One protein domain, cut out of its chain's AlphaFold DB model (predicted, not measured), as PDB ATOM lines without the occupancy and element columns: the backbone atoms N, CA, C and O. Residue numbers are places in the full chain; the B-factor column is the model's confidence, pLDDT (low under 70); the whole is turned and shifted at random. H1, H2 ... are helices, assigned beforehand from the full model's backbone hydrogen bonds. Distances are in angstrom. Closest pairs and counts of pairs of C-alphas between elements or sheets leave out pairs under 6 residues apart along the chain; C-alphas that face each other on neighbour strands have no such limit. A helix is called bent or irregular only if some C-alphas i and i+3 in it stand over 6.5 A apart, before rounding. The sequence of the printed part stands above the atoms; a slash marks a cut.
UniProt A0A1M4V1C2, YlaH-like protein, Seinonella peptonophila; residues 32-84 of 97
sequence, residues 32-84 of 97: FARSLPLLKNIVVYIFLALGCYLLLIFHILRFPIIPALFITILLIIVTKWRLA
ATOM      1  N   PHE A  32     -32.420  -0.416   6.642       64.38
ATOM      2  CA  PHE A  32     -32.362  -1.612   7.468       64.38
ATOM      3  C   PHE A  32     -31.574  -1.420   8.768       64.38
ATOM      4  O   PHE A  32     -31.188  -2.421   9.361       64.38
ATOM      5  N   ALA A  33     -31.412  -0.178   9.258       54.59
ATOM      6  CA  ALA A  33     -30.813   0.198  10.554       54.59
ATOM      7  C   ALA A  33     -31.602  -0.319  11.783       54.59
ATOM      8  O   ALA A  33     -31.867   0.385  12.758       54.59
ATOM      9  N   ARG A  34     -32.022  -1.576  11.728       51.72
ATOM     10  CA  ARG A  34     -32.661  -2.359  12.761       51.72
ATOM     11  C   ARG A  34     -31.661  -3.472  13.061       51.72
ATOM     12  O   ARG A  34     -31.366  -4.271  12.181       51.72
ATOM     13  N   SER A  35     -31.107  -3.497  14.275       47.53
ATOM     14  CA  SER A  35     -30.207  -4.563  14.734       47.53
ATOM     15  C   SER A  35     -30.835  -5.918  14.446       47.53
ATOM     16  O   SER A  35     -31.869  -6.246  15.032       47.53
ATOM     17  N   LEU A  36     -30.255  -6.682  13.519       56.25
ATOM     18  CA  LEU A  36     -30.826  -7.952  13.103       56.25
ATOM     19  C   LEU A  36     -29.875  -9.117  13.429       56.25
ATOM     20  O   LEU A  36     -28.750  -9.140  12.934       56.25
ATOM     21  N   PRO A  37     -30.327 -10.088  14.249       58.38
ATOM     22  CA  PRO A  37     -29.578 -11.299  14.573       58.38
ATOM     23  C   PRO A  37     -29.265 -12.119  13.311       58.38
ATOM     24  O   PRO A  37     -30.046 -12.127  12.356       58.38
ATOM     25  N   LEU A  38     -28.130 -12.828  13.338       58.84
ATOM     26  CA  LEU A  38     -27.447 -13.469  12.198       58.84
ATOM     27  C   LEU A  38     -28.359 -14.253  11.232       58.84
ATOM     28  O   LEU A  38     -28.136 -14.231  10.025       58.84
ATOM     29  N   LEU A  39     -29.424 -14.889  11.729       64.44
ATOM     30  CA  LEU A  39     -30.358 -15.680  10.918       64.44
ATOM     31  C   LEU A  39     -31.167 -14.840   9.913       64.44
ATOM     32  O   LEU A  39     -31.493 -15.303   8.821       64.44
ATOM     33  N   LYS A  40     -31.485 -13.589  10.259       64.94
ATOM     34  CA  LYS A  40     -32.298 -12.709   9.409       64.94
ATOM     35  C   LYS A  40     -31.456 -11.985   8.355       64.94
ATOM     36  O   LYS A  40     -32.007 -11.519   7.365       64.94
ATOM     37  N   ASN A  41     -30.131 -11.975   8.516       71.44
ATOM     38  CA  ASN A  41     -29.195 -11.427   7.535       71.44
ATOM     39  C   ASN A  41     -29.274 -12.166   6.186       71.44
ATOM     40  O   ASN A  41     -29.205 -11.534   5.141       71.44
ATOM     41  N   ILE A  42     -29.509 -13.487   6.192       80.12
ATOM     42  CA  ILE A  42     -29.618 -14.303   4.967       80.12
ATOM     43  C   ILE A  42     -30.814 -13.882   4.106       80.12
ATOM     44  O   ILE A  42     -30.663 -13.647   2.912       80.12
ATOM     45  N   VAL A  43     -31.999 -13.745   4.711       80.31
ATOM     46  CA  VAL A  43     -33.218 -13.319   3.995       80.31
ATOM     47  C   VAL A  43     -33.017 -11.943   3.374       80.31
ATOM     48  O   VAL A  43     -33.425 -11.686   2.244       80.31
ATOM     49  N   VAL A  44     -32.355 -11.066   4.119       76.56
ATOM     50  CA  VAL A  44     -32.088  -9.705   3.691       76.56
ATOM     51  C   VAL A  44     -31.050  -9.676   2.557       76.56
ATOM     52  O   VAL A  44     -31.240  -8.941   1.594       76.56
ATOM     53  N   TYR A  45     -30.021 -10.524   2.594       75.50
ATOM     54  CA  TYR A  45     -29.045 -10.662   1.507       75.50
ATOM     55  C   TYR A  45     -29.679 -11.214   0.219       75.50
ATOM     56  O   TYR A  45     -29.357 -10.758  -0.876       75.50
ATOM     57  N   ILE A  46     -30.641 -12.140   0.335       84.56
ATOM     58  CA  ILE A  46     -31.434 -12.630  -0.809       84.56
ATOM     59  C   ILE A  46     -32.284 -11.496  -1.395       84.56
ATOM     60  O   ILE A  46     -32.304 -11.304  -2.609       84.56
ATOM     61  N   PHE A  47     -32.946 -10.706  -0.547       82.38
ATOM     62  CA  PHE A  47     -33.698  -9.527  -0.985       82.38
ATOM     63  C   PHE A  47     -32.797  -8.458  -1.617       82.38
ATOM     64  O   PHE A  47     -33.211  -7.823  -2.582       82.38
ATOM     65  N   LEU A  48     -31.568  -8.282  -1.118       81.50
ATOM     66  CA  LEU A  48     -30.564  -7.387  -1.695       81.50
ATOM     67  C   LEU A  48     -30.157  -7.859  -3.093       81.50
ATOM     68  O   LEU A  48     -30.169  -7.061  -4.025       81.50
ATOM     69  N   ALA A  49     -29.851  -9.147  -3.257       80.75
ATOM     70  CA  ALA A  49     -29.520  -9.725  -4.557       80.75
ATOM     71  C   ALA A  49     -30.665  -9.529  -5.565       80.75
ATOM     72  O   ALA A  49     -30.437  -9.128  -6.706       80.75
ATOM     73  N   LEU A  50     -31.907  -9.728  -5.121       87.06
ATOM     74  CA  LEU A  50     -33.107  -9.573  -5.945       87.06
ATOM     75  C   LEU A  50     -33.398  -8.096  -6.273       87.06
ATOM     76  O   LEU A  50     -33.702  -7.758  -7.415       87.06
ATOM     77  N   GLY A  51     -33.229  -7.196  -5.302       80.19
ATOM     78  CA  GLY A  51     -33.345  -5.750  -5.492       80.19
ATOM     79  C   GLY A  51     -32.271  -5.198  -6.426       80.19
ATOM     80  O   GLY A  51     -32.578  -4.392  -7.296       80.19
ATOM     81  N   CYS A  52     -31.034  -5.686  -6.321       78.00
ATOM     82  CA  CYS A  52     -29.944  -5.317  -7.221       78.00
ATOM     83  C   CYS A  52     -30.235  -5.768  -8.659       78.00
ATOM     84  O   CYS A  52     -29.999  -5.014  -9.600       78.00
ATOM     85  N   TYR A  53     -30.823  -6.956  -8.829       82.00
ATOM     86  CA  TYR A  53     -31.286  -7.442 -10.128       82.00
ATOM     87  C   TYR A  53     -32.397  -6.551 -10.713       82.00
ATOM     88  O   TYR A  53     -32.381  -6.223 -11.900       82.00
ATOM     89  N   LEU A  54     -33.326  -6.090  -9.871       84.19
ATOM     90  CA  LEU A  54     -34.396  -5.173 -10.267       84.19
ATOM     91  C   LEU A  54     -33.870  -3.764 -10.599       84.19
ATOM     92  O   LEU A  54     -34.306  -3.156 -11.569       84.19
ATOM     93  N   LEU A  55     -32.886  -3.242  -9.868       82.19
ATOM     94  CA  LEU A  55     -32.242  -1.968 -10.215       82.19
ATOM     95  C   LEU A  55     -31.491  -2.062 -11.550       82.19
ATOM     96  O   LEU A  55     -31.547  -1.132 -12.353       82.19
ATOM     97  N   LEU A  56     -30.840  -3.199 -11.809       78.94
ATOM     98  CA  LEU A  56     -30.124  -3.459 -13.055       78.94
ATOM     99  C   LEU A  56     -31.093  -3.526 -14.246       78.94
ATOM    100  O   LEU A  56     -30.827  -2.908 -15.279       78.94
ATOM    101  N   ILE A  57     -32.255  -4.175 -14.086       83.62
ATOM    102  CA  ILE A  57     -33.296  -4.174 -15.123       83.62
ATOM    103  C   ILE A  57     -33.887  -2.768 -15.319       83.62
ATOM    104  O   ILE A  57     -34.030  -2.316 -16.446       83.62
ATOM    105  N   PHE A  58     -34.158  -2.003 -14.259       82.50
ATOM    106  CA  PHE A  58     -34.678  -0.637 -14.414       82.50
ATOM    107  C   PHE A  58     -33.672   0.303 -15.092       82.50
ATOM    108  O   PHE A  58     -34.069   1.165 -15.877       82.50
ATOM    109  N   HIS A  59     -32.375   0.121 -14.843       74.94
ATOM    110  CA  HIS A  59     -31.332   0.876 -15.532       74.94
ATOM    111  C   HIS A  59     -31.315   0.570 -17.039       74.94
ATOM    112  O   HIS A  59     -31.248   1.500 -17.845       74.94
ATOM    113  N   ILE A  60     -31.472  -0.703 -17.437       78.56
ATOM    114  CA  ILE A  60     -31.538  -1.080 -18.861       78.56
ATOM    115  C   ILE A  60     -32.789  -0.518 -19.554       78.56
ATOM    116  O   ILE A  60     -32.744  -0.196 -20.739       78.56
ATOM    117  N   LEU A  61     -33.879  -0.313 -18.807       81.00
ATOM    118  CA  LEU A  61     -35.108   0.334 -19.283       81.00
ATOM    119  C   LEU A  61     -34.992   1.869 -19.434       81.00
ATOM    120  O   LEU A  61     -36.007   2.532 -19.638       81.00
ATOM    121  N   ARG A  62     -33.780   2.449 -19.371       70.38
ATOM    122  CA  ARG A  62     -33.522   3.903 -19.496       70.38
ATOM    123  C   ARG A  62     -34.152   4.723 -18.358       70.38
ATOM    124  O   ARG A  62     -34.429   5.910 -18.524       70.38
ATOM    125  N   PHE A  63     -34.395   4.105 -17.201       74.69
ATOM    126  CA  PHE A  63     -35.006   4.782 -16.062       74.69
ATOM    127  C   PHE A  63     -33.952   5.544 -15.239       74.69
ATOM    128  O   PHE A  63     -32.873   5.005 -14.975       74.69
ATOM    129  N   PRO A  64     -34.239   6.780 -14.787       72.69
ATOM    130  CA  PRO A  64     -33.292   7.592 -14.027       72.69
ATOM    131  C   PRO A  64     -33.151   7.089 -12.569       72.69
ATOM    132  O   PRO A  64     -33.690   7.674 -11.631       72.69
ATOM    133  N   ILE A  65     -32.407   5.990 -12.374       80.56
ATOM    134  CA  ILE A  65     -32.188   5.310 -11.077       80.56
ATOM    135  C   ILE A  65     -31.317   6.136 -10.123       80.56
ATOM    136  O   ILE A  65     -31.645   6.258  -8.944       80.56
ATOM    137  N   ILE A  66     -30.233   6.738 -10.624       77.00
ATOM    138  CA  ILE A  66     -29.325   7.573  -9.817       77.00
ATOM    139  C   ILE A  66     -30.071   8.722  -9.125       77.00
ATOM    140  O   ILE A  66     -30.010   8.805  -7.896       77.00
ATOM    141  N   PRO A  67     -30.817   9.587  -9.841       78.12
ATOM    142  CA  PRO A  67     -31.540  10.668  -9.181       78.12
ATOM    143  C   PRO A  67     -32.671  10.144  -8.284       78.12
ATOM    144  O   PRO A  67     -32.946  10.765  -7.262       78.12
ATOM    145  N   ALA A  68     -33.282   8.991  -8.584       82.62
ATOM    146  CA  ALA A  68     -34.279   8.376  -7.703       82.62
ATOM    147  C   ALA A  68     -33.682   7.949  -6.346       82.62
ATOM    148  O   ALA A  68     -34.255   8.239  -5.290       82.62
ATOM    149  N   LEU A  69     -32.502   7.317  -6.351       84.50
ATOM    150  CA  LEU A  69     -31.761   6.992  -5.126       84.50
ATOM    151  C   LEU A  69     -31.331   8.264  -4.385       84.50
ATOM    152  O   LEU A  69     -31.461   8.340  -3.161       84.50
ATOM    153  N   PHE A  70     -30.893   9.289  -5.119       84.75
ATOM    154  CA  PHE A  70     -30.509  10.574  -4.537       84.75
ATOM    155  C   PHE A  70     -31.680  11.237  -3.798       84.75
ATOM    156  O   PHE A  70     -31.536  11.622  -2.637       84.75
ATOM    157  N   ILE A  71     -32.865  11.291  -4.419       87.44
ATOM    158  CA  ILE A  71     -34.101  11.815  -3.811       87.44
ATOM    159  C   ILE A  71     -34.461  11.029  -2.546       87.44
ATOM    160  O   ILE A  71     -34.850  11.622  -1.540       87.44
ATOM    161  N   THR A  72     -34.295   9.707  -2.575       87.69
ATOM    162  CA  THR A  72     -34.588   8.833  -1.430       87.69
ATOM    163  C   THR A  72     -33.700   9.173  -0.232       87.69
ATOM    164  O   THR A  72     -34.205   9.369   0.874       87.69
ATOM    165  N   ILE A  73     -32.388   9.319  -0.443       86.62
ATOM    166  CA  ILE A  73     -31.444   9.726   0.611       86.62
ATOM    167  C   ILE A  73     -31.805  11.110   1.153       86.62
ATOM    168  O   ILE A  73     -31.850  11.305   2.370       86.62
ATOM    169  N   LEU A  74     -32.112  12.053   0.264       90.50
ATOM    170  CA  LEU A  74     -32.495  13.414   0.631       90.50
ATOM    171  C   LEU A  74     -33.736  13.412   1.538       90.50
ATOM    172  O   LEU A  74     -33.737  14.044   2.595       90.50
ATOM    173  N   LEU A  75     -34.755  12.622   1.190       90.44
ATOM    174  CA  LEU A  75     -35.965  12.448   1.994       90.44
ATOM    175  C   LEU A  75     -35.645  11.861   3.378       90.44
ATOM    176  O   LEU A  75     -36.137  12.351   4.396       90.44
ATOM    177  N   ILE A  76     -34.785  10.844   3.447       86.44
ATOM    178  CA  ILE A  76     -34.384  10.231   4.721       86.44
ATOM    179  C   ILE A  76     -33.648  11.243   5.611       86.44
ATOM    180  O   ILE A  76     -33.952  11.352   6.801       86.44
ATOM    181  N   ILE A  77     -32.727  12.031   5.055       87.81
ATOM    182  CA  ILE A  77     -32.017  13.082   5.800       87.81
ATOM    183  C   ILE A  77     -33.015  14.094   6.372       87.81
ATOM    184  O   ILE A  77     -32.989  14.376   7.573       87.81
ATOM    185  N   VAL A  78     -33.948  14.577   5.547       91.75
ATOM    186  CA  VAL A  78     -34.991  15.527   5.966       91.75
ATOM    187  C   VAL A  78     -35.869  14.942   7.077       91.75
ATOM    188  O   VAL A  78     -36.153  15.614   8.072       91.75
ATOM    189  N   THR A  79     -36.268  13.675   6.967       85.88
ATOM    190  CA  THR A  79     -37.123  13.026   7.978       85.88
ATOM    191  C   THR A  79     -36.415  12.847   9.322       85.88
ATOM    192  O   THR A  79     -37.017  13.113  10.369       85.88
ATOM    193  N   LYS A  80     -35.130  12.469   9.332       81.69
ATOM    194  CA  LYS A  80     -34.337  12.376  10.571       81.69
ATOM    195  C   LYS A  80     -34.131  13.747  11.200       81.69
ATOM    196  O   LYS A  80     -34.238  13.873  12.421       81.69
ATOM    197  N   TRP A  81     -33.911  14.773  10.379       86.62
ATOM    198  CA  TRP A  81     -33.778  16.143  10.862       86.62
ATOM    199  C   TRP A  81     -35.067  16.621  11.538       86.62
ATOM    200  O   TRP A  81     -35.016  17.137  12.656       86.62
ATOM    201  N   ARG A  82     -36.233  16.338  10.942       85.38
ATOM    202  CA  ARG A  82     -37.546  16.646  11.532       85.38
ATOM    203  C   ARG A  82     -37.732  15.999  12.907       85.38
ATOM    204  O   ARG A  82     -38.178  16.662  13.843       85.38
ATOM    205  N   LEU A  83     -37.383  14.719  13.050       76.06
ATOM    206  CA  LEU A  83     -37.512  14.008  14.327       76.06
ATOM    207  C   LEU A  83     -36.544  14.548  15.392       76.06
ATOM    208  O   LEU A  83     -36.924  14.684  16.556       76.06
ATOM    209  N   ALA A  84     -35.310  14.879  15.000       77.94
ATOM    210  CA  ALA A  84     -34.312  15.451  15.898       77.94
ATOM    211  C   ALA A  84     -34.715  16.851  16.395       77.94
ATOM    212  O   ALA A  84     -34.523  17.163  17.571       77.94
TER     213      ALA A  84
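This is residues 32 to 84 of the 97 residues of the protein "YlaH-like protein" of Seinonella peptonophila (UniProt A0A1M4V1C2). What shape is this? The longest helix, H1, and H2 form an open, flat V, meeting at a corner, and the tail of residues 32 to 37 hooks back into its mouth. What builds it? The printed part has 53 residues, with H1 then H2, no named strand, class all helix. It is only just loose, close to extended, with radius of gyration of the C-alphas 14.5 A and spans of 36 by 33 by 7 A.

Where do the helices meet? H1, residues 38 to 60, with residues 55 to 59 alone, and H2, residues 65 to 84, with residue 65 alone, only just touch, only at the corner, with 3 pairs of C-alphas within 8 A. The closest C-alphas, of His 59 and Ile 65, are 6.3 A apart. How do they run? They run opposite ways at a steep tilt of 47 degrees. In H2 every O i to N i+4 pair is within hydrogen-bond range; in H1, 17 of 19.

Where is H1? It begins at C-alpha 38 (-27.447, -13.469, 12.198) and measures 33.7 A. It is neither bent nor irregular, but only just: C-alphas 39 and 42 are 6.2 A apart. Where does H2 end? After 28.9 A, at C-alpha 84 (-34.312, 15.451, 15.898).

How large is it? The two C-alphas farthest apart, of Ile 60 and Ala 84, are 38.6 A apart. Is it continuous and confident? The printed part has no cut, and the link is tight. In this model residues 32 to 40 have pLDDT under 70.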